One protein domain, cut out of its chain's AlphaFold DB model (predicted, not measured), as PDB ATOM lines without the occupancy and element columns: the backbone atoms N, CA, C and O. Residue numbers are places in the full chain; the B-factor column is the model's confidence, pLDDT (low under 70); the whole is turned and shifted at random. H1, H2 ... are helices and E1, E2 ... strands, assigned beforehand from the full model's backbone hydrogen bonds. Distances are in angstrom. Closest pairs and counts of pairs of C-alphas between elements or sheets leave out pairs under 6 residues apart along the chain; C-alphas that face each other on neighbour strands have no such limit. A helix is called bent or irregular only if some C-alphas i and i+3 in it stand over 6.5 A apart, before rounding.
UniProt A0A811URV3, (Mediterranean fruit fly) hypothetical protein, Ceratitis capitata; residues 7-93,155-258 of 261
ATOM      1  N   ILE A   7     151.316 159.800 158.868       41.97
ATOM      2  CA  ILE A   7     150.344 160.581 158.093       41.97
ATOM      3  C   ILE A   7     151.010 161.062 156.805       41.97
ATOM      4  O   ILE A   7     152.068 161.687 156.842       41.97
ATOM      5  N   ASN A   8     150.380 160.769 155.664       35.44
ATOM      6  CA  ASN A   8     150.831 161.211 154.349       35.44
ATOM      7  C   ASN A   8     150.622 162.717 154.179       35.44
ATOM      8  O   ASN A   8     149.483 163.184 154.103       35.44
ATOM      9  N   PHE A   9     151.717 163.472 154.070       40.91
ATOM     10  CA  PHE A   9     151.684 164.925 153.889       40.91
ATOM     11  C   PHE A   9     150.932 165.330 152.606       40.91
ATOM     12  O   PHE A   9     150.330 166.397 152.545       40.91
ATOM     13  N   CYS A  10     150.866 164.445 151.601       33.41
ATOM     14  CA  CYS A  10     150.209 164.721 150.321       33.41
ATOM     15  C   CYS A  10     148.677 164.557 150.366       33.41
ATOM     16  O   CYS A  10     147.954 165.260 149.661       33.41
ATOM     17  N   GLN A  11     148.147 163.709 151.257       31.97
ATOM     18  CA  GLN A  11     146.696 163.608 151.486       31.97
ATOM     19  C   GLN A  11     146.166 164.739 152.380       31.97
ATOM     20  O   GLN A  11     144.963 164.985 152.419       31.97
ATOM     21  N   PHE A  12     147.070 165.495 153.006       36.34
ATOM     22  CA  PHE A  12     146.753 166.791 153.589       36.34
ATOM     23  C   PHE A  12     146.594 167.890 152.526       36.34
ATOM     24  O   PHE A  12     145.934 168.883 152.794       36.34
ATOM     25  N   ILE A  13     147.119 167.715 151.305       38.41
ATOM     26  CA  ILE A  13     147.116 168.772 150.277       38.41
ATOM     27  C   ILE A  13     145.844 168.757 149.407       38.41
ATOM     28  O   ILE A  13     145.438 169.805 148.913       38.41
ATOM     29  N   LEU A  14     145.121 167.636 149.299       29.94
ATOM     30  CA  LEU A  14     143.842 167.578 148.558       29.94
ATOM     31  C   LEU A  14     142.583 167.817 149.414       29.94
ATOM     32  O   LEU A  14     141.483 167.893 148.873       29.94
ATOM     33  N   LEU A  15     142.751 168.042 150.721       32.53
ATOM     34  CA  LEU A  15     141.773 168.720 151.585       32.53
ATOM     35  C   LEU A  15     142.234 170.137 151.996       32.53
ATOM     36  O   LEU A  15     141.533 170.816 152.743       32.53
ATOM     37  N   ALA A  16     143.365 170.624 151.471       36.12
ATOM     38  CA  ALA A  16     143.900 171.960 151.754       36.12
ATOM     39  C   ALA A  16     143.546 173.019 150.694       36.12
ATOM     40  O   ALA A  16     144.274 173.995 150.532       36.12
ATOM     41  N   SER A  17     142.416 172.883 149.992       36.91
ATOM     42  CA  SER A  17     141.826 174.021 149.264       36.91
ATOM     43  C   SER A  17     140.908 174.888 150.133       36.91
ATOM     44  O   SER A  17     140.583 175.996 149.727       36.91
ATOM     45  N   PHE A  18     140.572 174.467 151.358       36.66
ATOM     46  CA  PHE A  18     139.946 175.324 152.374       36.66
ATOM     47  C   PHE A  18     140.351 174.888 153.785       36.66
ATOM     48  O   PHE A  18     139.539 174.432 154.581       36.66
ATOM     49  N   ALA A  19     141.622 175.056 154.126       32.28
ATOM     50  CA  ALA A  19     141.997 175.234 155.519       32.28
ATOM     51  C   ALA A  19     142.967 176.400 155.547       32.28
ATOM     52  O   ALA A  19     144.156 176.259 155.264       32.28
ATOM     53  N   PHE A  20     142.405 177.577 155.814       30.50
ATOM     54  CA  PHE A  20     143.155 178.720 156.289       30.50
ATOM     55  C   PHE A  20     144.229 178.210 157.252       30.50
ATOM     56  O   PHE A  20     143.916 177.640 158.298       30.50
ATOM     57  N   ALA A  21     145.496 178.470 156.936       32.84
ATOM     58  CA  ALA A  21     146.431 178.803 157.986       32.84
ATOM     59  C   ALA A  21     145.877 180.075 158.639       32.84
ATOM     60  O   ALA A  21     146.308 181.191 158.349       32.84
ATOM     61  N   GLU A  22     144.885 179.920 159.519       31.64
ATOM     62  CA  GLU A  22     144.784 180.820 160.640       31.64
ATOM     63  C   GLU A  22     146.110 180.627 161.372       31.64
ATOM     64  O   GLU A  22     146.286 179.764 162.231       31.64
ATOM     65  N   LYS A  23     147.069 181.501 161.048       34.19
ATOM     66  CA  LYS A  23     147.784 182.206 162.101       34.19
ATOM     67  C   LYS A  23     146.729 182.406 163.178       34.19
ATOM     68  O   LYS A  23     145.719 183.040 162.883       34.19
ATOM     69  N   ILE A  24     146.860 181.748 164.328       38.97
ATOM     70  CA  ILE A  24     145.839 181.834 165.366       38.97
ATOM     71  C   ILE A  24     145.910 183.260 165.931       38.97
ATOM     72  O   ILE A  24     146.489 183.533 166.976       38.97
ATOM     73  N   THR A  25     145.372 184.209 165.176       35.28
ATOM     74  CA  THR A  25     145.274 185.633 165.449       35.28
ATOM     75  C   THR A  25     143.882 185.908 165.977       35.28
ATOM     76  O   THR A  25     143.188 186.764 165.451       35.28
ATOM     77  N   ASN A  26     143.466 185.152 166.999       40.91
ATOM     78  CA  ASN A  26     142.701 185.677 168.132       40.91
ATOM     79  C   ASN A  26     142.526 184.623 169.248       40.91
ATOM     80  O   ASN A  26     141.426 184.166 169.544       40.91
ATOM     81  N   LEU A  27     143.619 184.223 169.908       47.44
ATOM     82  CA  LEU A  27     143.556 183.476 171.181       47.44
ATOM     83  C   LEU A  27     143.431 184.394 172.411       47.44
ATOM     84  O   LEU A  27     143.534 183.922 173.541       47.44
ATOM     85  N   SER A  28     143.208 185.700 172.240       46.16
ATOM     86  CA  SER A  28     143.331 186.699 173.314       46.16
ATOM     87  C   SER A  28     142.156 186.731 174.312       46.16
ATOM     88  O   SER A  28     141.806 187.791 174.822       46.16
ATOM     89  N   GLY A  29     141.534 185.587 174.615       53.91
ATOM     90  CA  GLY A  29     140.427 185.531 175.580       53.91
ATOM     91  C   GLY A  29     139.959 184.147 176.036       53.91
ATOM     92  O   GLY A  29     139.164 184.066 176.970       53.91
ATOM     93  N   LYS A  30     140.434 183.047 175.434       58.50
ATOM     94  CA  LYS A  30     140.057 181.675 175.826       58.50
ATOM     95  C   LYS A  30     141.285 180.914 176.309       58.50
ATOM     96  O   LYS A  30     142.313 180.909 175.640       58.50
ATOM     97  N   ARG A  31     141.179 180.282 177.480       64.00
ATOM     98  CA  ARG A  31     142.236 179.426 178.036       64.00
ATOM     99  C   ARG A  31     142.017 177.985 177.579       64.00
ATOM    100  O   ARG A  31     140.878 177.521 177.521       64.00
ATOM    101  N   TYR A  32     143.101 177.288 177.273       69.62
ATOM    102  CA  TYR A  32     143.091 175.901 176.812       69.62
ATOM    103  C   TYR A  32     144.055 175.079 177.658       69.62
ATOM    104  O   TYR A  32     145.057 175.606 178.138       69.62
ATOM    105  N   ILE A  33     143.751 173.794 177.816       75.00
ATOM    106  CA  ILE A  33     144.709 172.804 178.302       75.00
ATOM    107  C   ILE A  33     145.212 172.033 177.090       75.00
ATOM    108  O   ILE A  33     144.418 171.501 176.312       75.00
ATOM    109  N   LEU A  34     146.533 172.014 176.944       75.69
ATOM    110  CA  LEU A  34     147.246 171.158 176.011       75.69
ATOM    111  C   LEU A  34     147.675 169.914 176.780       75.69
ATOM    112  O   LEU A  34     148.408 170.018 177.763       75.69
ATOM    113  N   THR A  35     147.217 168.751 176.344       76.12
ATOM    114  CA  THR A  35     147.667 167.471 176.889       76.12
ATOM    115  C   THR A  35     148.440 166.748 175.804       76.12
ATOM    116  O   THR A  35     147.884 166.476 174.743       76.12
ATOM    117  N   GLU A  36     149.722 166.484 176.047       79.75
ATOM    118  CA  GLU A  36     150.534 165.643 175.166       79.75
ATOM    119  C   GLU A  36     149.931 164.236 175.121       79.75
ATOM    120  O   GLU A  36     149.621 163.672 176.173       79.75
ATOM    121  N   THR A  37     149.720 163.695 173.923       81.19
ATOM    122  CA  THR A  37     149.130 162.366 173.740       81.19
ATOM    123  C   THR A  37     150.154 161.377 173.207       81.19
ATOM    124  O   THR A  37     150.577 160.491 173.940       81.19
ATOM    125  N   ASP A  38     150.585 161.547 171.956       77.81
ATOM    126  CA  ASP A  38     151.334 160.526 171.221       77.81
ATOM    127  C   ASP A  38     152.487 161.120 170.407       77.81
ATOM    128  O   ASP A  38     152.462 162.285 170.004       77.81
ATOM    129  N   ASP A  39     153.483 160.283 170.116       81.94
ATOM    130  CA  ASP A  39     154.522 160.584 169.133       81.94
ATOM    131  C   ASP A  39     153.957 160.456 167.708       81.94
ATOM    132  O   ASP A  39     153.321 159.459 167.359       81.94
ATOM    133  N   VAL A  40     154.224 161.452 166.862       81.56
ATOM    134  CA  VAL A  40     153.816 161.488 165.451       81.56
ATOM    135  C   VAL A  40     155.044 161.632 164.573       81.56
ATOM    136  O   VAL A  40     155.893 162.487 164.813       81.56
ATOM    137  N   TYR A  41     155.112 160.821 163.523       85.06
ATOM    138  CA  TYR A  41     156.197 160.858 162.551       85.06
ATOM    139  C   TYR A  41     155.681 161.405 161.222       85.06
ATOM    140  O   TYR A  41     154.656 160.955 160.704       85.06
ATOM    141  N   THR A  42     156.388 162.393 160.678       83.88
ATOM    142  CA  THR A  42     156.030 163.048 159.413       83.88
ATOM    143  C   THR A  42     157.065 162.743 158.342       83.88
ATOM    144  O   THR A  42     158.254 162.656 158.654       83.88
ATOM    145  N   TYR A  43     156.628 162.664 157.088       84.12
ATOM    146  CA  TYR A  43     157.492 162.477 155.927       84.12
ATOM    147  C   TYR A  43     157.093 163.416 154.792       84.12
ATOM    148  O   TYR A  43     155.909 163.668 154.580       84.12
ATOM    149  N   ASN A  44     158.081 163.877 154.026       81.56
ATOM    150  CA  ASN A  44     157.866 164.731 152.850       81.56
ATOM    151  C   ASN A  44     158.309 164.061 151.541       81.56
ATOM    152  O   ASN A  44     158.000 164.548 150.456       81.56
ATOM    153  N   SER A  45     159.036 162.950 151.636       81.06
ATOM    154  CA  SER A  45     159.556 162.189 150.506       81.06
ATOM    155  C   SER A  45     159.292 160.696 150.695       81.06
ATOM    156  O   SER A  45     158.963 160.223 151.786       81.06
ATOM    157  N   SER A  46     159.395 159.951 149.600       83.25
ATOM    158  CA  SER A  46     159.264 158.496 149.595       83.25
ATOM    159  C   SER A  46     160.457 157.883 148.881       83.25
ATOM    160  O   SER A  46     160.950 158.451 147.903       83.25
ATOM    161  N   ALA A  47     160.870 156.709 149.334       80.38
ATOM    162  CA  ALA A  47     161.808 155.849 148.632       80.38
ATOM    163  C   ALA A  47     161.073 154.666 147.995       80.38
ATOM    164  O   ALA A  47     159.884 154.437 148.234       80.38
ATOM    165  N   TYR A  48     161.797 153.948 147.140       79.38
ATOM    166  CA  TYR A  48     161.279 152.801 146.411       79.38
ATOM    167  C   TYR A  48     162.157 151.585 146.650       79.38
ATOM    168  O   TYR A  48     163.384 151.679 146.608       79.38
ATOM    169  N   LEU A  49     161.511 150.442 146.835       80.62
ATOM    170  CA  LEU A  49     162.140 149.137 146.913       80.62
ATOM    171  C   LEU A  49     161.515 148.233 145.852       80.62
ATOM    172  O   LEU A  49     160.294 148.203 145.680       80.62
ATOM    173  N   TYR A  50     162.376 147.556 145.097       78.88
ATOM    174  CA  TYR A  50     162.001 146.795 143.911       78.88
ATOM    175  C   TYR A  50     162.405 145.343 144.090       78.88
ATOM    176  O   TYR A  50     163.585 145.047 144.278       78.88
ATOM    177  N   HIS A  51     161.441 144.442 143.952       80.50
ATOM    178  CA  HIS A  51     161.682 143.007 143.889       80.50
ATOM    179  C   HIS A  51     161.230 142.475 142.541       80.50
ATOM    180  O   HIS A  51     160.154 142.816 142.055       80.50
ATOM    181  N   ILE A  52     162.072 141.648 141.932       77.50
ATOM    182  CA  ILE A  52     161.804 141.038 140.634       77.50
ATOM    183  C   ILE A  52     161.963 139.536 140.805       77.50
ATOM    184  O   ILE A  52     163.056 139.058 141.106       77.50
ATOM    185  N   ALA A  53     160.878 138.802 140.590       79.56
ATOM    186  CA  ALA A  53     160.867 137.350 140.583       79.56
ATOM    187  C   ALA A  53     160.573 136.859 139.165       79.56
ATOM    188  O   ALA A  53     159.508 137.137 138.614       79.56
ATOM    189  N   ASN A  54     161.515 136.143 138.551       75.44
ATOM    190  CA  ASN A  54     161.321 135.582 137.216       75.44
ATOM    191  C   ASN A  54     160.875 134.122 137.325       75.44
ATOM    192  O   ASN A  54     161.664 133.235 137.636       75.44
ATOM    193  N   LEU A  55     159.604 133.863 137.030       74.38
ATOM    194  CA  LEU A  55     159.007 132.534 137.157       74.38
ATOM    195  C   LEU A  55     159.742 131.485 136.317       74.38
ATOM    196  O   LEU A  55     159.884 130.351 136.759       74.38
ATOM    197  N   SER A  56     160.268 131.855 135.147       77.62
ATOM    198  CA  SER A  56     161.013 130.926 134.293       77.62
ATOM    199  C   SER A  56     162.322 130.477 134.937       77.62
ATOM    200  O   SER A  56     162.693 129.313 134.817       77.62
ATOM    201  N   THR A  57     163.025 131.372 135.638       80.38
ATOM    202  CA  THR A  57     164.272 131.005 136.327       80.38
ATOM    203  C   THR A  57     163.998 130.185 137.579       80.38
ATOM    204  O   THR A  57     164.752 129.262 137.862       80.38
ATOM    205  N   ILE A  58     162.903 130.487 138.284       83.00
ATOM    206  CA  ILE A  58     162.474 129.767 139.493       83.00
ATOM    207  C   ILE A  58     162.020 128.344 139.141       83.00
ATOM    208  O   ILE A  58     162.381 127.385 139.814       83.00
ATOM    209  N   LEU A  59     161.258 128.180 138.056       83.25
ATOM    210  CA  LEU A  59     160.693 126.887 137.662       83.25
ATOM    211  C   LEU A  59     161.673 125.990 136.892       83.25
ATOM    212  O   LEU A  59     161.505 124.773 136.916       83.25
ATOM    213  N   ALA A  60     162.697 126.537 136.227       79.94
ATOM    214  CA  ALA A  60     163.601 125.754 135.376       79.94
ATOM    215  C   ALA A  60     164.281 124.554 136.082       79.94
ATOM    216  O   ALA A  60     164.303 123.466 135.496       79.94
ATOM    217  N   PRO A  61     164.803 124.675 137.322       80.81
ATOM    218  CA  PRO A  61     165.364 123.535 138.049       80.81
ATOM    219  C   PRO A  61     164.322 122.444 138.326       80.81
ATOM    220  O   PRO A  61     164.596 121.265 138.111       80.81
ATOM    221  N   TYR A  62     163.112 122.837 138.737       85.62
ATOM    222  CA  TYR A  62     161.993 121.923 138.972       85.62
ATOM    223  C   TYR A  62     161.577 121.194 137.686       85.62
ATOM    224  O   TYR A  62     161.450 119.970 137.680       85.62
ATOM    225  N   GLU A  63     161.438 121.916 136.572       85.06
ATOM    226  CA  GLU A  63     161.062 121.324 135.284       85.06
ATOM    227  C   GLU A  63     162.108 120.328 134.774       85.06
ATOM    228  O   GLU A  63     161.754 119.292 134.209       85.06
ATOM    229  N   ASN A  64     163.395 120.596 135.009       83.75
ATOM    230  CA  ASN A  64     164.464 119.660 134.671       83.75
ATOM    231  C   ASN A  64     164.393 118.372 135.504       83.75
ATOM    232  O   ASN A  64     164.562 117.286 134.944       83.75
ATOM    233  N   ILE A  65     164.095 118.463 136.804       81.44
ATOM    234  CA  ILE A  65     163.895 117.283 137.664       81.44
ATOM    235  C   ILE A  65     162.696 116.471 137.164       81.44
ATOM    236  O   ILE A  65     162.821 115.269 136.931       81.44
ATOM    237  N   MET A  66     161.561 117.124 136.899       82.38
ATOM    238  CA  MET A  66     160.353 116.443 136.414       82.38
ATOM    239  C   MET A  66     160.542 115.780 135.040       82.38
ATOM    240  O   MET A  66     159.946 114.739 134.783       82.38
ATOM    241  N   ARG A  67     161.391 116.334 134.162       81.19
ATOM    242  CA  ARG A  67     161.713 115.737 132.850       81.19
ATOM    243  C   ARG A  67     162.662 114.544 132.923       81.19
ATOM    244  O   ARG A  67     162.608 113.679 132.056       81.19
ATOM    245  N   THR A  68     163.579 114.534 133.888       76.25
ATOM    246  CA  THR A  68     164.677 113.552 133.951       76.25
ATOM    247  C   THR A  68     164.410 112.397 134.911       76.25
ATOM    248  O   THR A  68     165.092 111.372 134.845       76.25
ATOM    249  N   ARG A  69     163.417 112.533 135.792       68.44
ATOM    250  CA  ARG A  69     163.085 111.521 136.788       68.44
ATOM    251  C   ARG A  69     162.259 110.385 136.174       68.44
ATOM    252  O   ARG A  69     161.138 110.588 135.717       68.44
ATOM    253  N   TYR A  70     162.796 109.165 136.226       56.00
ATOM    254  CA  TYR A  70     162.028 107.939 135.990       56.00
ATOM    255  C   TYR A  70     161.179 107.652 137.236       56.00
ATOM    256  O   TYR A  70     161.699 107.393 138.319       56.00
ATOM    257  N   SER A  71     159.862 107.774 137.093       60.69
ATOM    258  CA  SER A  71     158.857 107.530 138.128       60.69
ATOM    259  C   SER A  71     159.032 106.154 138.772       60.69
ATOM    260  O   SER A  71     158.973 105.170 138.040       60.69
ATOM    261  N   ASN A  72     159.216 106.087 140.100       53.34
ATOM    262  CA  ASN A  72     158.677 104.995 140.938       53.34
ATOM    263  C   ASN A  72     158.890 105.141 142.456       53.34
ATOM    264  O   ASN A  72     158.326 104.349 143.204       53.34
ATOM    265  N   ILE A  73     159.624 106.142 142.949       54.56
ATOM    266  CA  ILE A  73     159.693 106.404 144.396       54.56
ATOM    267  C   ILE A  73     159.404 107.885 144.625       54.56
ATOM    268  O   ILE A  73     160.296 108.721 144.569       54.56
ATOM    269  N   GLN A  74     158.125 108.206 144.816       63.09
ATOM    270  CA  GLN A  74     157.694 109.496 145.347       63.09
ATOM    271  C   GLN A  74     157.166 109.253 146.752       63.09
ATOM    272  O   GLN A  74     156.282 108.419 146.956       63.09
ATOM    273  N   SER A  75     157.701 109.983 147.726       68.50
ATOM    274  CA  SER A  75     157.054 110.048 149.034       68.50
ATOM    275  C   SER A  75     155.710 110.776 148.901       68.50
ATOM    276  O   SER A  75     155.535 111.643 148.039       68.50
ATOM    277  N   GLN A  76     154.744 110.447 149.761       74.19
ATOM    278  CA  GLN A  76     153.439 111.118 149.772       74.19
ATOM    279  C   GLN A  76     153.580 112.640 149.969       74.19
ATOM    280  O   GLN A  76     152.862 113.415 149.340       74.19
ATOM    281  N   GLU A  77     154.541 113.076 150.789       74.50
ATOM    282  CA  GLU A  77     154.850 114.494 151.019       74.50
ATOM    283  C   GLU A  77     155.332 115.207 149.752       74.50
ATOM    284  O   GLU A  77     154.913 116.327 149.459       74.50
ATOM    285  N   GLU A  78     156.195 114.554 148.977       73.88
ATOM    286  CA  GLU A  78     156.732 115.110 147.740       73.88
ATOM    287  C   GLU A  78     155.651 115.224 146.658       73.88
ATOM    288  O   GLU A  78     155.576 116.240 145.973       73.88
ATOM    289  N   SER A  79     154.745 114.243 146.564       77.62
ATOM    290  CA  SER A  79     153.577 114.315 145.673       77.62
ATOM    291  C   SER A  79     152.664 115.500 146.016       77.62
ATOM    292  O   SER A  79     152.219 116.231 145.128       77.62
ATOM    293  N   ILE A  80     152.434 115.751 147.310       79.44
ATOM    294  CA  ILE A  80     151.672 116.919 147.773       79.44
ATOM    295  C   ILE A  80     152.381 118.221 147.376       79.44
ATOM    296  O   ILE A  80     151.728 119.137 146.876       79.44
ATOM    297  N   LEU A  81     153.701 118.314 147.570       78.88
ATOM    298  CA  LEU A  81     154.487 119.494 147.195       78.88
ATOM    299  C   LEU A  81     154.445 119.760 145.687       78.88
ATOM    300  O   LEU A  81     154.206 120.895 145.284       78.88
ATOM    301  N   ILE A  82     154.600 118.725 144.863       82.88
ATOM    302  CA  ILE A  82     154.494 118.819 143.400       82.88
ATOM    303  C   ILE A  82     153.115 119.355 142.995       82.88
ATOM    304  O   ILE A  82     153.026 120.328 142.249       82.88
ATOM    305  N   ASN A  83     152.034 118.801 143.551       80.00
ATOM    306  CA  ASN A  83     150.675 119.272 143.265       80.00
ATOM    307  C   ASN A  83     150.468 120.741 143.659       80.00
ATOM    308  O   ASN A  83     149.812 121.499 142.937       80.00
ATOM    309  N   LYS A  84     151.041 121.167 144.791       79.88
ATOM    310  CA  LYS A  84     151.017 122.574 145.203       79.88
ATOM    311  C   LYS A  84     151.794 123.461 144.229       79.88
ATOM    312  O   LYS A  84     151.278 124.510 143.856       79.88
ATOM    313  N   ILE A  85     152.982 123.044 143.785       79.12
ATOM    314  CA  ILE A  85     153.789 123.779 142.797       79.12
ATOM    315  C   ILE A  85     153.021 123.941 141.482       79.12
ATOM    316  O   ILE A  85     152.925 125.058 140.983       79.12
ATOM    317  N   GLU A  86     152.412 122.877 140.950       80.38
ATOM    318  CA  GLU A  86     151.612 122.954 139.716       80.38
ATOM    319  C   GLU A  86     150.392 123.874 139.875       80.38
ATOM    320  O   GLU A  86     150.073 124.684 139.000       80.38
ATOM    321  N   THR A  87     149.737 123.824 141.038       76.31
ATOM    322  CA  THR A  87     148.625 124.728 141.356       76.31
ATOM    323  C   THR A  87     149.086 126.188 141.383       76.31
ATOM    324  O   THR A  87     148.469 127.038 140.747       76.31
ATOM    325  N   LEU A  88     150.195 126.498 142.057       76.50
ATOM    326  CA  LEU A  88     150.740 127.859 142.105       76.50
ATOM    327  C   LEU A  88     151.214 128.326 140.723       76.50
ATOM    328  O   LEU A  88     150.939 129.455 140.320       76.50
ATOM    329  N   LYS A  89     151.856 127.447 139.949       79.38
ATOM    330  CA  LYS A  89     152.299 127.725 138.579       79.38
ATOM    331  C   LYS A  89     151.131 128.131 137.679       79.38
ATOM    332  O   LYS A  89     151.227 129.142 136.986       79.38
ATOM    333  N   THR A  90     150.022 127.391 137.711       75.00
ATOM    334  CA  THR A  90     148.820 127.718 136.916       75.00
ATOM    335  C   THR A  90     148.127 129.004 137.367       75.00
ATOM    336  O   THR A  90     147.510 129.688 136.552       75.00
ATOM    337  N   GLN A  91     148.235 129.364 138.647       73.19
ATOM    338  CA  GLN A  91     147.706 130.627 139.166       73.19
ATOM    339  C   GLN A  91     148.559 131.834 138.756       73.19
ATOM    340  O   GLN A  91     148.005 132.894 138.463       73.19
ATOM    341  N   LEU A  92     149.886 131.677 138.728       73.56
ATOM    342  CA  LEU A  92     150.843 132.756 138.472       73.56
ATOM    343  C   LEU A  92     151.124 132.987 136.979       73.56
ATOM    344  O   LEU A  92     151.396 134.121 136.589       73.56
ATOM    345  N   ILE A  93     151.047 131.949 136.137       70.50
ATOM    346  CA  ILE A  93     151.221 132.054 134.680       70.50
ATOM    347  C   ILE A  93     149.833 132.151 134.022       70.50
ATOM    348  O   ILE A  93     149.096 131.163 134.008       70.50
ATOM    349  N   PRO A 155     172.310 110.687 147.525       61.59
ATOM    350  CA  PRO A 155     172.538 112.135 147.590       61.59
ATOM    351  C   PRO A 155     171.793 112.921 146.502       61.59
ATOM    352  O   PRO A 155     171.428 114.088 146.701       61.59
ATOM    353  N   LYS A 156     171.539 112.279 145.354       67.00
ATOM    354  CA  LYS A 156     170.800 112.869 144.238       67.00
ATOM    355  C   LYS A 156     169.334 113.102 144.609       67.00
ATOM    356  O   LYS A 156     168.830 114.207 144.417       67.00
ATOM    357  N   SER A 157     168.685 112.117 145.228       66.69
ATOM    358  CA  SER A 157     167.290 112.219 145.685       66.69
ATOM    359  C   SER A 157     167.080 113.310 146.749       66.69
ATOM    360  O   SER A 157     166.083 114.038 146.713       66.69
ATOM    361  N   ILE A 158     168.055 113.501 147.648       66.62
ATOM    362  CA  ILE A 158     168.026 114.562 148.670       66.62
ATOM    363  C   ILE A 158     168.119 115.934 148.008       66.62
ATOM    364  O   ILE A 158     167.351 116.837 148.337       66.62
ATOM    365  N   THR A 159     169.040 116.089 147.056       75.50
ATOM    366  CA  THR A 159     169.245 117.360 146.355       75.50
ATOM    367  C   THR A 159     168.007 117.739 145.541       75.50
ATOM    368  O   THR A 159     167.563 118.882 145.603       75.50
ATOM    369  N   GLU A 160     167.384 116.781 144.850       78.81
ATOM    370  CA  GLU A 160     166.121 117.001 144.133       78.81
ATOM    371  C   GLU A 160     164.984 117.425 145.078       78.81
ATOM    372  O   GLU A 160     164.282 118.398 144.801       78.81
ATOM    373  N   THR A 161     164.842 116.752 146.224       77.00
ATOM    374  CA  THR A 161     163.816 117.081 147.231       77.00
ATOM    375  C   THR A 161     164.005 118.493 147.795       77.00
ATOM    376  O   THR A 161     163.033 119.226 147.992       77.00
ATOM    377  N   LEU A 162     165.254 118.899 148.046       77.69
ATOM    378  CA  LEU A 162     165.580 120.249 148.510       77.69
ATOM    379  C   LEU A 162     165.247 121.306 147.453       77.69
ATOM    380  O   LEU A 162     164.635 122.314 147.794       77.69
ATOM    381  N   ILE A 163     165.572 121.052 146.182       79.62
ATOM    382  CA  ILE A 163     165.237 121.957 145.073       79.62
ATOM    383  C   ILE A 163     163.717 122.124 144.952       79.62
ATOM    384  O   ILE A 163     163.238 123.250 144.862       79.62
ATOM    385  N   ILE A 164     162.944 121.033 145.007       79.88
ATOM    386  CA  ILE A 164     161.472 121.086 144.947       79.88
ATOM    387  C   ILE A 164     160.910 121.925 146.104       79.88
ATOM    388  O   ILE A 164     160.035 122.766 145.895       79.88
ATOM    389  N   ARG A 165     161.426 121.734 147.324       81.38
ATOM    390  CA  ARG A 165     161.010 122.519 148.497       81.38
ATOM    391  C   ARG A 165     161.344 124.002 148.352       81.38
ATOM    392  O   ARG A 165     160.525 124.828 148.745       81.38
ATOM    393  N   GLU A 166     162.506 124.335 147.800       82.88
ATOM    394  CA  GLU A 166     162.908 125.728 147.602       82.88
ATOM    395  C   GLU A 166     162.041 126.422 146.549       82.88
ATOM    396  O   GLU A 166     161.498 127.493 146.810       82.88
ATOM    397  N   VAL A 167     161.780 125.753 145.420       79.25
ATOM    398  CA  VAL A 167     160.862 126.257 144.385       79.25
ATOM    399  C   VAL A 167     159.466 126.496 144.959       79.25
ATOM    400  O   VAL A 167     158.867 127.540 144.705       79.25
ATOM    401  N   TYR A 168     158.948 125.572 145.776       82.94
ATOM    402  CA  TYR A 168     157.665 125.774 146.453       82.94
ATOM    403  C   TYR A 168     157.671 127.022 147.348       82.94
ATOM    404  O   TYR A 168     156.755 127.835 147.242       82.94
ATOM    405  N   LYS A 169     158.699 127.206 148.187       85.38
ATOM    406  CA  LYS A 169     158.809 128.370 149.084       85.38
ATOM    407  C   LYS A 169     158.893 129.690 148.327       85.38
ATOM    408  O   LYS A 169     158.273 130.665 148.741       85.38
ATOM    409  N   GLU A 170     159.637 129.737 147.224       83.56
ATOM    410  CA  GLU A 170     159.730 130.944 146.403       83.56
ATOM    411  C   GLU A 170     158.375 131.294 145.774       83.56
ATOM    412  O   GLU A 170     157.927 132.439 145.871       83.56
ATOM    413  N   LEU A 171     157.670 130.309 145.207       79.62
ATOM    414  CA  LEU A 171     156.325 130.510 144.652       79.62
ATOM    415  C   LEU A 171     155.308 130.907 145.730       79.62
ATOM    416  O   LEU A 171     154.465 131.777 145.494       79.62
ATOM    417  N   GLU A 172     155.390 130.307 146.915       82.88
ATOM    418  CA  GLU A 172     154.566 130.646 148.076       82.88
ATOM    419  C   GLU A 172     154.831 132.084 148.540       82.88
ATOM    420  O   GLU A 172     153.889 132.849 148.734       82.88
ATOM    421  N   SER A 173     156.097 132.499 148.624       84.75
ATOM    422  CA  SER A 173     156.486 133.867 148.984       84.75
ATOM    423  C   SER A 173     155.959 134.898 147.980       84.75
ATOM    424  O   SER A 173     155.369 135.906 148.374       84.75
ATOM    425  N   ILE A 174     156.079 134.626 146.677       81.00
ATOM    426  CA  ILE A 174     155.526 135.478 145.609       81.00
ATOM    427  C   ILE A 174     154.004 135.580 145.728       81.00
ATOM    428  O   ILE A 174     153.437 136.670 145.655       81.00
ATOM    429  N   THR A 175     153.338 134.449 145.951       79.75
ATOM    430  CA  THR A 175     151.880 134.388 146.094       79.75
ATOM    431  C   THR A 175     151.417 135.171 147.320       79.75
ATOM    432  O   THR A 175     150.491 135.976 147.225       79.75
ATOM    433  N   ASN A 176     152.108 135.020 148.452       80.56
ATOM    434  CA  ASN A 176     151.859 135.805 149.657       80.56
ATOM    435  C   ASN A 176     152.051 137.296 149.386       80.56
ATOM    436  O   ASN A 176     151.185 138.091 149.730       80.56
ATOM    437  N   THR A 177     153.112 137.679 148.684       80.25
ATOM    438  CA  THR A 177     153.363 139.076 148.308       80.25
ATOM    439  C   THR A 177     152.215 139.671 147.502       80.25
ATOM    440  O   THR A 177     151.757 140.771 147.802       80.25
ATOM    441  N   ILE A 178     151.706 138.934 146.509       75.81
ATOM    442  CA  ILE A 178     150.550 139.353 145.706       75.81
ATOM    443  C   ILE A 178     149.311 139.512 146.592       75.81
ATOM    444  O   ILE A 178     148.628 140.532 146.516       75.81
ATOM    445  N   ASN A 179     149.036 138.537 147.460       75.19
ATOM    446  CA  ASN A 179     147.873 138.557 148.349       75.19
ATOM    447  C   ASN A 179     147.919 139.731 149.340       75.19
ATOM    448  O   ASN A 179     146.922 140.429 149.544       75.19
ATOM    449  N   PHE A 180     149.088 139.993 149.917       77.31
ATOM    450  CA  PHE A 180     149.321 141.129 150.804       77.31
ATOM    451  C   PHE A 180     149.190 142.457 150.043       77.31
ATOM    452  O   PHE A 180     148.449 143.336 150.475       77.31
ATOM    453  N   ALA A 181     149.758 142.567 148.840       74.81
ATOM    454  CA  ALA A 181     149.612 143.759 148.005       74.81
ATOM    455  C   ALA A 181     148.148 144.061 147.636       74.81
ATOM    456  O   ALA A 181     147.736 145.220 147.673       74.81
ATOM    457  N   ILE A 182     147.334 143.038 147.336       69.44
ATOM    458  CA  ILE A 182     145.892 143.196 147.062       69.44
ATOM    459  C   ILE A 182     145.154 143.789 148.270       69.44
ATOM    460  O   ILE A 182     144.216 144.567 148.097       69.44
ATOM    461  N   THR A 183     145.582 143.451 149.488       73.19
ATOM    462  CA  THR A 183     145.003 143.982 150.734       73.19
ATOM    463  C   THR A 183     145.625 145.310 151.175       73.19
ATOM    464  O   THR A 183     145.222 145.861 152.197       73.19
ATOM    465  N   GLY A 184     146.575 145.852 150.403       67.38
ATOM    466  CA  GLY A 184     147.335 147.046 150.773       67.38
ATOM    467  C   GLY A 184     148.249 146.829 151.981       67.38
ATOM    468  O   GLY A 184     148.678 147.800 152.594       67.38
ATOM    469  N   LEU A 185     148.517 145.571 152.340       76.56
ATOM    470  CA  LEU A 185     149.371 145.197 153.457       76.56
ATOM    471  C   LEU A 185     150.755 144.813 152.965       76.56
ATOM    472  O   LEU A 185     150.933 144.238 151.895       76.56
ATOM    473  N   PHE A 186     151.743 145.085 153.801       81.00
ATOM    474  CA  PHE A 186     153.118 144.722 153.536       81.00
ATOM    475  C   PHE A 186     153.425 143.290 153.993       81.00
ATOM    476  O   PHE A 186     153.146 142.929 155.135       81.00
ATOM    477  N   TYR A 187     154.039 142.485 153.119       82.88
ATOM    478  CA  TYR A 187     154.547 141.160 153.477       82.88
ATOM    479  C   TYR A 187     156.038 141.236 153.814       82.88
ATOM    480  O   TYR A 187     156.885 141.406 152.942       82.88
ATOM    481  N   SER A 188     156.381 141.076 155.090       81.25
ATOM    482  CA  SER A 188     157.770 141.175 155.557       81.25
ATOM    483  C   SER A 188     158.677 140.049 155.072       81.25
ATOM    484  O   SER A 188     159.884 140.258 154.964       81.25
ATOM    485  N   GLY A 189     158.110 138.891 154.719       78.81
ATOM    486  CA  GLY A 189     158.862 137.736 154.229       78.81
ATOM    487  C   GLY A 189     159.593 137.972 152.903       78.81
ATOM    488  O   GLY A 189     160.445 137.165 152.546       78.81
ATOM    489  N   THR A 190     159.311 139.067 152.186       78.50
ATOM    490  CA  THR A 190     160.063 139.427 150.973       78.50
ATOM    491  C   THR A 190     161.351 140.193 151.234       78.50
ATOM    492  O   THR A 190     162.165 140.320 150.325       78.50
ATOM    493  N   LEU A 191     161.536 140.771 152.425       83.00
ATOM    494  CA  LEU A 191     162.707 141.606 152.683       83.00
ATOM    495  C   LEU A 191     163.966 140.763 152.762       83.00
ATOM    496  O   LEU A 191     164.071 139.844 153.574       83.00
ATOM    497  N   ASN A 192     164.961 141.143 151.972       84.62
ATOM    498  CA  ASN A 192     166.299 140.605 152.128       84.62
ATOM    499  C   ASN A 192     167.133 141.497 153.072       84.62
ATOM    500  O   ASN A 192     166.783 142.631 153.405       84.62
ATOM    501  N   PHE A 193     168.283 140.988 153.506       83.44
ATOM    502  CA  PHE A 193     169.157 141.721 154.424       83.44
ATOM    503  C   PHE A 193     169.693 143.041 153.841       83.44
ATOM    504  O   PHE A 193     169.918 144.004 154.575       83.44
ATOM    505  N   LYS A 194     169.897 143.106 152.520       84.56
ATOM    506  CA  LYS A 194     170.353 144.322 151.840       84.56
ATOM    507  C   LYS A 194     169.281 145.409 151.908       84.56
ATOM    508  O   LYS A 194     169.609 146.536 152.262       84.56
ATOM    509  N   ASP A 195     168.027 145.049 151.663       83.81
ATOM    510  CA  ASP A 195     166.875 145.942 151.764       83.81
ATOM    511  C   ASP A 195     166.780 146.559 153.161       83.81
ATOM    512  O   ASP A 195     166.711 147.776 153.312       83.81
ATOM    513  N   ILE A 196     166.863 145.714 154.193       85.19
ATOM    514  CA  ILE A 196     166.861 146.130 155.601       85.19
ATOM    515  C   ILE A 196     167.994 147.125 155.859       85.19
ATOM    516  O   ILE A 196     167.780 148.191 156.433       85.19
ATOM    517  N   LYS A 197     169.206 146.802 155.399       86.06
ATOM    518  CA  LYS A 197     170.384 147.651 155.585       86.06
ATOM    519  C   LYS A 197     170.242 149.002 154.883       86.06
ATOM    520  O   LYS A 197     170.697 150.008 155.421       86.06
ATOM    521  N   ASP A 198     169.651 149.036 153.697       84.38
ATOM    522  CA  ASP A 198     169.484 150.268 152.929       84.38
ATOM    523  C   ASP A 198     168.375 151.160 153.512       84.38
ATOM    524  O   ASP A 198     168.553 152.379 153.578       84.38
ATOM    525  N   ILE A 199     167.305 150.572 154.059       85.56
ATOM    526  CA  ILE A 199     166.292 151.316 154.825       85.56
ATOM    527  C   ILE A 199     166.919 151.916 156.091       85.56
ATOM    528  O   ILE A 199     166.807 153.120 156.303       85.56
ATOM    529  N   ILE A 200     167.666 151.131 156.879       86.19
ATOM    530  CA  ILE A 200     168.318 151.611 158.116       86.19
ATOM    531  C   ILE A 200     169.276 152.776 157.850       86.19
ATOM    532  O   ILE A 200     169.355 153.697 158.650       86.19
ATOM    533  N   LYS A 201     170.011 152.765 156.732       85.19
ATOM    534  CA  LYS A 201     170.897 153.889 156.375       85.19
ATOM    535  C   LYS A 201     170.138 155.179 156.071       85.19
ATOM    536  O   LYS A 201     170.714 156.255 156.191       85.19
ATOM    537  N   THR A 202     168.909 155.056 155.580       80.50
ATOM    538  CA  THR A 202     168.096 156.189 155.126       80.50
ATOM    539  C   THR A 202     167.293 156.786 156.280       80.50
ATOM    540  O   THR A 202     167.081 157.996 156.329       80.50
ATOM    541  N   GLU A 203     166.880 155.951 157.231       81.31
ATOM    542  CA  GLU A 203     166.091 156.358 158.387       81.31
ATOM    543  C   GLU A 203     166.972 156.915 159.510       81.31
ATOM    544  O   GLU A 203     167.935 156.295 159.951       81.31
ATOM    545  N   SER A 204     166.628 158.109 159.993       76.38
ATOM    546  CA  SER A 204     167.388 158.798 161.052       76.38
ATOM    547  C   SER A 204     166.877 158.501 162.465       76.38
ATOM    548  O   SER A 204     167.494 158.910 163.448       76.38
ATOM    549  N   TYR A 205     165.737 157.821 162.580       80.69
ATOM    550  CA  TYR A 205     165.065 157.545 163.844       80.69
ATOM    551  C   TYR A 205     165.003 156.044 164.112       80.69
ATOM    552  O   TYR A 205     164.869 155.245 163.189       80.69
ATOM    553  N   ASP A 206     165.037 155.676 165.392       82.00
ATOM    554  CA  ASP A 206     164.871 154.296 165.853       82.00
ATOM    555  C   ASP A 206     163.395 153.870 165.758       82.00
ATOM    556  O   ASP A 206     162.645 153.867 166.737       82.00
ATOM    557  N   ILE A 207     162.938 153.637 164.528       81.88
ATOM    558  CA  ILE A 207     161.587 153.182 164.203       81.88
ATOM    559  C   ILE A 207     161.710 151.771 163.625       81.88
ATOM    560  O   ILE A 207     162.485 151.566 162.687       81.88
ATOM    561  N   PRO A 208     160.930 150.793 164.120       85.50
ATOM    562  CA  PRO A 208     160.893 149.470 163.515       85.50
ATOM    563  C   PRO A 208     160.555 149.563 162.024       85.50
ATOM    564  O   PRO A 208     159.528 150.133 161.659       85.50
ATOM    565  N   ILE A 209     161.384 148.962 161.166       84.94
ATOM    566  CA  ILE A 209     161.229 149.007 159.698       84.94
ATOM    567  C   ILE A 209     159.835 148.551 159.261       84.94
ATOM    568  O   ILE A 209     159.248 149.127 158.348       84.94
ATOM    569  N   ILE A 210     159.279 147.549 159.949       84.38
ATOM    570  CA  ILE A 210     157.928 147.056 159.681       84.38
ATOM    571  C   ILE A 210     156.880 148.168 159.791       84.38
ATOM    572  O   ILE A 210     156.044 148.295 158.906       84.38
ATOM    573  N   ASN A 211     157.000 149.051 160.787       83.38
ATOM    574  CA  ASN A 211     156.075 150.165 160.984       83.38
ATOM    575  C   ASN A 211     156.192 151.213 159.874       83.38
ATOM    576  O   ASN A 211     155.254 151.964 159.663       83.38
ATOM    577  N   ILE A 212     157.328 151.308 159.182       86.12
ATOM    578  CA  ILE A 212     157.500 152.215 158.037       86.12
ATOM    579  C   ILE A 212     156.857 151.592 156.797       86.12
ATOM    580  O   ILE A 212     156.119 152.251 156.062       86.12
ATOM    581  N   LEU A 213     157.111 150.301 156.584       86.69
ATOM    582  CA  LEU A 213     156.636 149.564 155.418       86.69
ATOM    583  C   LEU A 213     155.133 149.266 155.466       86.69
ATOM    584  O   LEU A 213     154.514 149.169 154.410       86.69
ATOM    585  N   GLU A 214     154.513 149.224 156.646       84.88
ATOM    586  CA  GLU A 214     153.048 149.193 156.797       84.88
ATOM    587  C   GLU A 214     152.347 150.393 156.141       84.88
ATOM    588  O   GLU A 214     151.202 150.279 155.718       84.88
ATOM    589  N   TYR A 215     153.037 151.529 156.006       82.25
ATOM    590  CA  TYR A 215     152.525 152.718 155.319       82.25
ATOM    591  C   TYR A 215     153.029 152.839 153.878       82.25
ATOM    592  O   TYR A 215     152.932 153.910 153.272       82.25
ATOM    593  N   SER A 216     153.595 151.762 153.328       81.62
ATOM    594  CA  SER A 216     154.036 151.731 151.941       81.62
ATOM    595  C   SER A 216     152.875 151.476 150.982       81.62
ATOM    596  O   SER A 216     151.976 150.683 151.246       81.62
ATOM    597  N   ASN A 217     152.916 152.132 149.823       76.44
ATOM    598  CA  ASN A 217     152.050 151.781 148.706       76.44
ATOM    599  C   ASN A 217     152.711 150.659 147.912       76.44
ATOM    600  O   ASN A 217     153.851 150.806 147.460       76.44
ATOM    601  N   ILE A 218     151.981 149.566 147.721       78.75
ATOM    602  CA  ILE A 218     152.500 148.352 147.099       78.75
ATOM    603  C   ILE A 218     151.838 148.176 145.743       78.75
ATOM    604  O   ILE A 218     150.613 148.176 145.621       78.75
ATOM    605  N   HIS A 219     152.660 148.020 144.715       74.25
ATOM    606  CA  HIS A 219     152.208 147.751 143.362       74.25
ATOM    607  C   HIS A 219     152.866 146.476 142.866       74.25
ATOM    608  O   HIS A 219     154.089 146.366 142.871       74.25
ATOM    609  N   VAL A 220     152.052 145.525 142.415       71.00
ATOM    610  CA  VAL A 220     152.540 144.314 141.759       71.00
ATOM    611  C   VAL A 220     152.115 144.355 140.301       71.00
ATOM    612  O   VAL A 220     150.939 144.559 139.996       71.00
ATOM    613  N   CYS A 221     153.068 144.170 139.397       65.00
ATOM    614  CA  CYS A 221     152.806 144.032 137.974       65.00
ATOM    615  C   CYS A 221     153.496 142.790 137.410       65.00
ATOM    616  O   CYS A 221     154.489 142.299 137.942       65.00
ATOM    617  N   ILE A 222     152.932 142.270 136.325       64.25
ATOM    618  CA  ILE A 222     153.466 141.114 135.608       64.25
ATOM    619  C   ILE A 222     153.918 141.600 134.236       64.25
ATOM    620  O   ILE A 222     153.149 142.241 133.517       64.25
ATOM    621  N   PHE A 223     155.161 141.297 133.877       61.03
ATOM    622  CA  PHE A 223     155.726 141.559 132.560       61.03
ATOM    623  C   PHE A 223     156.397 140.287 132.038       61.03
ATOM    624  O   PHE A 223     157.420 139.847 132.563       61.03
ATOM    625  N   ASN A 224     155.815 139.684 130.999       69.19
ATOM    626  CA  ASN A 224     156.181 138.350 130.510       69.19
ATOM    627  C   ASN A 224     156.123 137.301 131.640       69.19
ATOM    628  O   ASN A 224     155.052 137.057 132.190       69.19
ATOM    629  N   SER A 225     157.263 136.696 131.990       67.31
ATOM    630  CA  SER A 225     157.421 135.740 133.094       67.31
ATOM    631  C   SER A 225     157.929 136.380 134.391       67.31
ATOM    632  O   SER A 225     158.178 135.669 135.363       67.31
ATOM    633  N   ALA A 226     158.139 137.698 134.410       65.50
ATOM    634  CA  ALA A 226     158.637 138.416 135.572       65.50
ATOM    635  C   ALA A 226     157.485 139.061 136.345       65.50
ATOM    636  O   ALA A 226     156.688 139.820 135.791       65.50
ATOM    637  N   ILE A 227     157.433 138.781 137.641       72.06
ATOM    638  CA  ILE A 227     156.588 139.477 138.603       72.06
ATOM    639  C   ILE A 227     157.454 140.552 139.247       72.06
ATOM    640  O   ILE A 227     158.513 140.260 139.804       72.06
ATOM    641  N   VAL A 228     157.013 141.799 139.137       72.00
ATOM    642  CA  VAL A 228     157.696 142.962 139.698       72.00
ATOM    643  C   VAL A 228     156.840 143.516 140.825       72.00
ATOM    644  O   VAL A 228     155.706 143.943 140.602       72.00
ATOM    645  N   THR A 229     157.403 143.532 142.027       76.00
ATOM    646  CA  THR A 229     156.804 144.152 143.208       76.00
ATOM    647  C   THR A 229     157.534 145.451 143.507       76.00
ATOM    648  O   THR A 229     158.759 145.485 143.625       76.00
ATOM    649  N   ILE A 230     156.770 146.531 143.624       76.06
ATOM    650  CA  ILE A 230     157.257 147.877 143.893       76.06
ATOM    651  C   ILE A 230     156.655 148.331 145.215       76.06
ATOM    652  O   ILE A 230     155.438 148.473 145.333       76.06
ATOM    653  N   TYR A 231     157.518 148.609 146.180       80.75
ATOM    654  CA  TYR A 231     157.151 149.190 147.461       80.75
ATOM    655  C   TYR A 231     157.562 150.652 147.470       80.75
ATOM    656  O   TYR A 231     158.748 150.967 147.384       80.75
ATOM    657  N   LYS A 232     156.594 151.556 147.586       81.81
ATOM    658  CA  LYS A 232     156.842 152.981 147.792       81.81
ATOM    659  C   LYS A 232     156.618 153.308 149.261       81.81
ATOM    660  O   LYS A 232     155.467 153.387 149.683       81.81
ATOM    661  N   TYR A 233     157.685 153.511 150.023       85.81
ATOM    662  CA  TYR A 233     157.616 153.718 151.472       85.81
ATOM    663  C   TYR A 233     158.012 155.149 151.872       85.81
ATOM    664  O   TYR A 233     158.788 155.796 151.159       85.81
ATOM    665  N   PRO A 234     157.453 155.686 152.972       86.19
ATOM    666  CA  PRO A 234     157.773 157.031 153.444       86.19
ATOM    667  C   PRO A 234     159.173 157.095 154.063       86.19
ATOM    668  O   PRO A 234     159.546 156.187 154.794       86.19
ATOM    669  N   ILE A 235     159.910 158.184 153.814       87.62
ATOM    670  CA  ILE A 235     161.165 158.483 154.525       87.62
ATOM    671  C   ILE A 235     160.848 159.444 155.663       87.62
ATOM    672  O   ILE A 235     160.408 160.573 155.416       87.62
ATOM    673  N   ILE A 236     161.065 159.028 156.907       88.19
ATOM    674  CA  ILE A 236     160.680 159.843 158.058       88.19
ATOM    675  C   ILE A 236     161.637 161.026 158.222       88.19
ATOM    676  O   ILE A 236     162.844 160.861 158.379       88.19
ATOM    677  N   THR A 237     161.087 162.241 158.221       83.62
ATOM    678  CA  THR A 237     161.878 163.477 158.314       83.62
ATOM    679  C   THR A 237     161.847 164.093 159.702       83.62
ATOM    680  O   THR A 237     162.855 164.635 160.137       83.62
ATOM    681  N   ASN A 238     160.707 164.026 160.399       81.56
ATOM    682  CA  ASN A 238     160.564 164.622 161.728       81.56
ATOM    683  C   ASN A 238     159.772 163.722 162.676       81.56
ATOM    684  O   ASN A 238     158.830 163.037 162.267       81.56
ATOM    685  N   LYS A 239     160.116 163.828 163.962       85.56
ATOM    686  CA  LYS A 239     159.344 163.314 165.093       85.56
ATOM    687  C   LYS A 239     158.723 164.485 165.859       85.56
ATOM    688  O   LYS A 239     159.430 165.391 166.295       85.56
ATOM    689  N   CYS A 240     157.410 164.457 166.034       82.81
ATOM    690  CA  CYS A 240     156.621 165.486 166.705       82.81
ATOM    691  C   CYS A 240     155.791 164.885 167.845       82.81
ATOM    692  O   CYS A 240     155.583 163.676 167.908       82.81
ATOM    693  N   LYS A 241     155.286 165.750 168.727       80.88
ATOM    694  CA  LYS A 241     154.308 165.396 169.756       80.88
ATOM    695  C   LYS A 241     152.920 165.853 169.332       80.88
ATOM    696  O   LYS A 241     152.738 167.002 168.928       80.88
ATOM    697  N   MET A 242     151.949 164.956 169.414       79.00
ATOM    698  CA  MET A 242     150.542 165.286 169.253       79.00
ATOM    699  C   MET A 242     150.006 165.846 170.565       79.00
ATOM    700  O   MET A 242     150.291 165.320 171.640       79.00
ATOM    701  N   TYR A 243     149.213 166.911 170.467       75.19
ATOM    702  CA  TYR A 243     148.556 167.525 171.612       75.19
ATOM    703  C   TYR A 243     147.044 167.487 171.421       75.19
ATOM    704  O   TYR A 243     146.523 167.914 170.389       75.19
ATOM    705  N   SER A 244     146.338 167.009 172.441       75.88
ATOM    706  CA  SER A 244     144.898 167.187 172.571       75.88
ATOM    707  C   SER A 244     144.614 168.561 173.164       75.88
ATOM    708  O   SER A 244     145.259 168.983 174.128       75.88
ATOM    709  N   LEU A 245     143.653 169.267 172.573       75.81
ATOM    710  CA  LEU A 245     143.304 170.631 172.940       75.81
ATOM    711  C   LEU A 245     141.917 170.646 173.579       75.81
ATOM    712  O   LEU A 245     140.912 170.408 172.908       75.81
ATOM    713  N   ILE A 246     141.852 170.957 174.874       74.75
ATOM    714  CA  ILE A 246     140.585 171.042 175.607       74.75
ATOM    715  C   ILE A 246     140.326 172.494 175.998       74.75
ATOM    716  O   ILE A 246     141.126 173.124 176.693       74.75
ATOM    717  N   SER A 247     139.199 173.047 175.547       72.50
ATOM    718  CA  SER A 247     138.808 174.417 175.892       72.50
ATOM    719  C   SER A 247     138.331 174.514 177.340       72.50
ATOM    720  O   SER A 247     137.493 173.714 177.771       72.50
ATOM    721  N   LEU A 248     138.786 175.541 178.055       69.19
ATOM    722  CA  LEU A 248     138.286 175.878 179.383       69.19
ATOM    723  C   LEU A 248     137.160 176.910 179.289       69.19
ATOM    724  O   LEU A 248     137.256 177.903 178.564       69.19
ATOM    725  N   ALA A 249     136.098 176.690 180.058       68.38
ATOM    726  CA  ALA A 249     135.057 177.669 180.324       68.38
ATOM    727  C   ALA A 249     135.346 178.362 181.663       68.38
ATOM    728  O   ALA A 249     135.757 177.713 182.621       68.38
ATOM    729  N   PHE A 250     135.125 179.673 181.752       60.09
ATOM    730  CA  PHE A 250     135.196 180.393 183.023       60.09
ATOM    731  C   PHE A 250     133.785 180.529 183.599       60.09
ATOM    732  O   PHE A 250     132.932 181.180 182.994       60.09
ATOM    733  N   LYS A 251     133.522 179.887 184.739       62.50
ATOM    734  CA  LYS A 251     132.239 179.941 185.451       62.50
ATOM    735  C   LYS A 251     132.495 180.163 186.941       62.50
ATOM    736  O   LYS A 251     133.365 179.529 187.526       62.50
ATOM    737  N   HIS A 252     131.746 181.080 187.557       62.06
ATOM    738  CA  HIS A 252     131.794 181.352 189.005       62.06
ATOM    739  C   HIS A 252     133.206 181.605 189.575       62.06
ATOM    740  O   HIS A 252     133.553 181.117 190.647       62.06
ATOM    741  N   GLY A 253     134.055 182.339 188.847       56.34
ATOM    742  CA  GLY A 253     135.419 182.639 189.300       56.34
ATOM    743  C   GLY A 253     136.424 181.489 189.142       56.34
ATOM    744  O   GLY A 253     137.583 181.648 189.522       56.34
ATOM    745  N   LYS A 254     136.018 180.343 188.577       59.91
ATOM    746  CA  LYS A 254     136.867 179.166 188.351       59.91
ATOM    747  C   LYS A 254     136.882 178.771 186.874       59.91
ATOM    748  O   LYS A 254     135.937 179.024 186.127       59.91
ATOM    749  N   PHE A 255     137.981 178.156 186.446       58.25
ATOM    750  CA  PHE A 255     138.073 177.532 185.127       58.25
ATOM    751  C   PHE A 255     137.614 176.081 185.226       58.25
ATOM    752  O   PHE A 255     138.111 175.328 186.059       58.25
ATOM    753  N   GLU A 256     136.687 175.696 184.364       65.19
ATOM    754  CA  GLU A 256     136.132 174.350 184.280       65.19
ATOM    755  C   GLU A 256     136.326 173.808 182.861       65.19
ATOM    756  O   GLU A 256     136.303 174.561 181.882       65.19
ATOM    757  N   LEU A 257     136.502 172.492 182.729       64.94
ATOM    758  CA  LEU A 257     136.492 171.841 181.421       64.94
ATOM    759  C   LEU A 257     135.123 172.065 180.778       64.94
ATOM    760  O   LEU A 257     134.083 171.832 181.403       64.94
ATOM    761  N   LYS A 258     135.106 172.518 179.524       55.47
ATOM    762  CA  LYS A 258     133.851 172.691 178.799       55.47
ATOM    763  C   LYS A 258     133.245 171.305 178.540       55.47
ATOM    764  O   LYS A 258     133.717 170.582 177.670       55.47
TER     765      LYS A 258
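Overview. This is residues 7 to 93 and 155 to 258 of the 261 residues of the protein "(Mediterranean fruit fly) hypothetical protein" of Ceratitis capitata (UniProt A0A811URV3). Picture a long, narrow rod whose spine is a two-stranded ribbon, E1 beside E3, with three helices, H1, H2 and H3, packed together at one end and E4 folded back on E3 at the other. E2 lies along E3 near the helical end, H3 reaches back to this part of the sheet, H4 and H5 sit partway along the ribbon, and residues 11 to 29 stick out as a free loop. The printed part has 191 residues with five named helices and four named strands, in the order E1 H1 H2 H3 H4 H5 E2 E3 E4; the class is mixed, helices and strands. The sheet is branched, with antiparallel pairs. The whole is extended, with a radius of gyration of the C-alphas of 26.8 A and spans of 95 by 31 by 30 A.

Arrangement. Start at residues 7 to 8, which pair in parallel with residues 42 to 43 of E1, residues 32 to 54. E1 is antiparallel to E3, residues 226 to 251; look at N 33 and O 246, 2.9 A, and N 53 and O 227, 2.9 A. E3 bends by 53 degrees at residue 237. H1, residues 55 to 68, is irregular, with C-alphas 58 and 61 7.0 A apart. H3, residues 155 to 182, touches H1 with its residues 160 to 170 alone, closest at the C-alphas of Tyr 62 and Ile 164, 6.1 A, opposite ways at a shallow tilt of 31 degrees. H2, residues 76 to 92, touches H3 at the C-alphas of Ile 85 and Tyr 168, 5.7 A, the same way at a steep tilt of 40 degrees. H3 only grazes the sheet, with residues 170 to 182. H4, residues 193 to 202, is on the sheet at a height of 9.6 A, slantwise to the strands, at 43 degrees to E3 on the local plane. H5, residues 209 to 213, only grazes the sheet with residues 212 to 213. H4 and H5 only just touch, with 3 pairs of C-alphas within 8 A, the closest those of Ile 199 and Ile 209, 7.4 A. E2, residues 217 to 223, E3 and E4, residues 254 to 257, form a meander, each strand the antiparallel neighbour of the one before. The hairpin of E2 and E3 has N 219 and O 230 at 2.9 A; that of E3 and E4 has N 249 and O 256 at 2.8 A. E1 lies on one side of E3, and E2 and E4 on the other side. Every O i to N i+4 pair is within hydrogen-bond range in H2, H3, H4 and H5, and 8 of 10 in H1.

Along the chain. Find C-alpha 32 at (143.091, 175.901, 176.812); from there E1 runs 59.4 A to C-alpha 54. H1 and H2 follow, 20.1 A and 24.5 A long. Past the cut, H3 runs 40.9 A from C-alpha 155 at (172.538, 112.135, 147.590). After the shorter H4, H5 and E2, E3 runs 70.1 A, and E4 ends at C-alpha 257, (136.492, 171.841, 181.421).

Size, cuts and confidence. The two C-alphas farthest apart, those of Tyr 70 and Gly 253, are 95.6 A apart. Residues 94 to 154 are not printed, and C-alphas 93 and 155 are 31.9 A apart across this cut. Of the links that are printed whole, none is long. The mean pLDDT of the printed part is 72.1; 56 residues are under 70, among them residues 7 to 32 and 248 to 258.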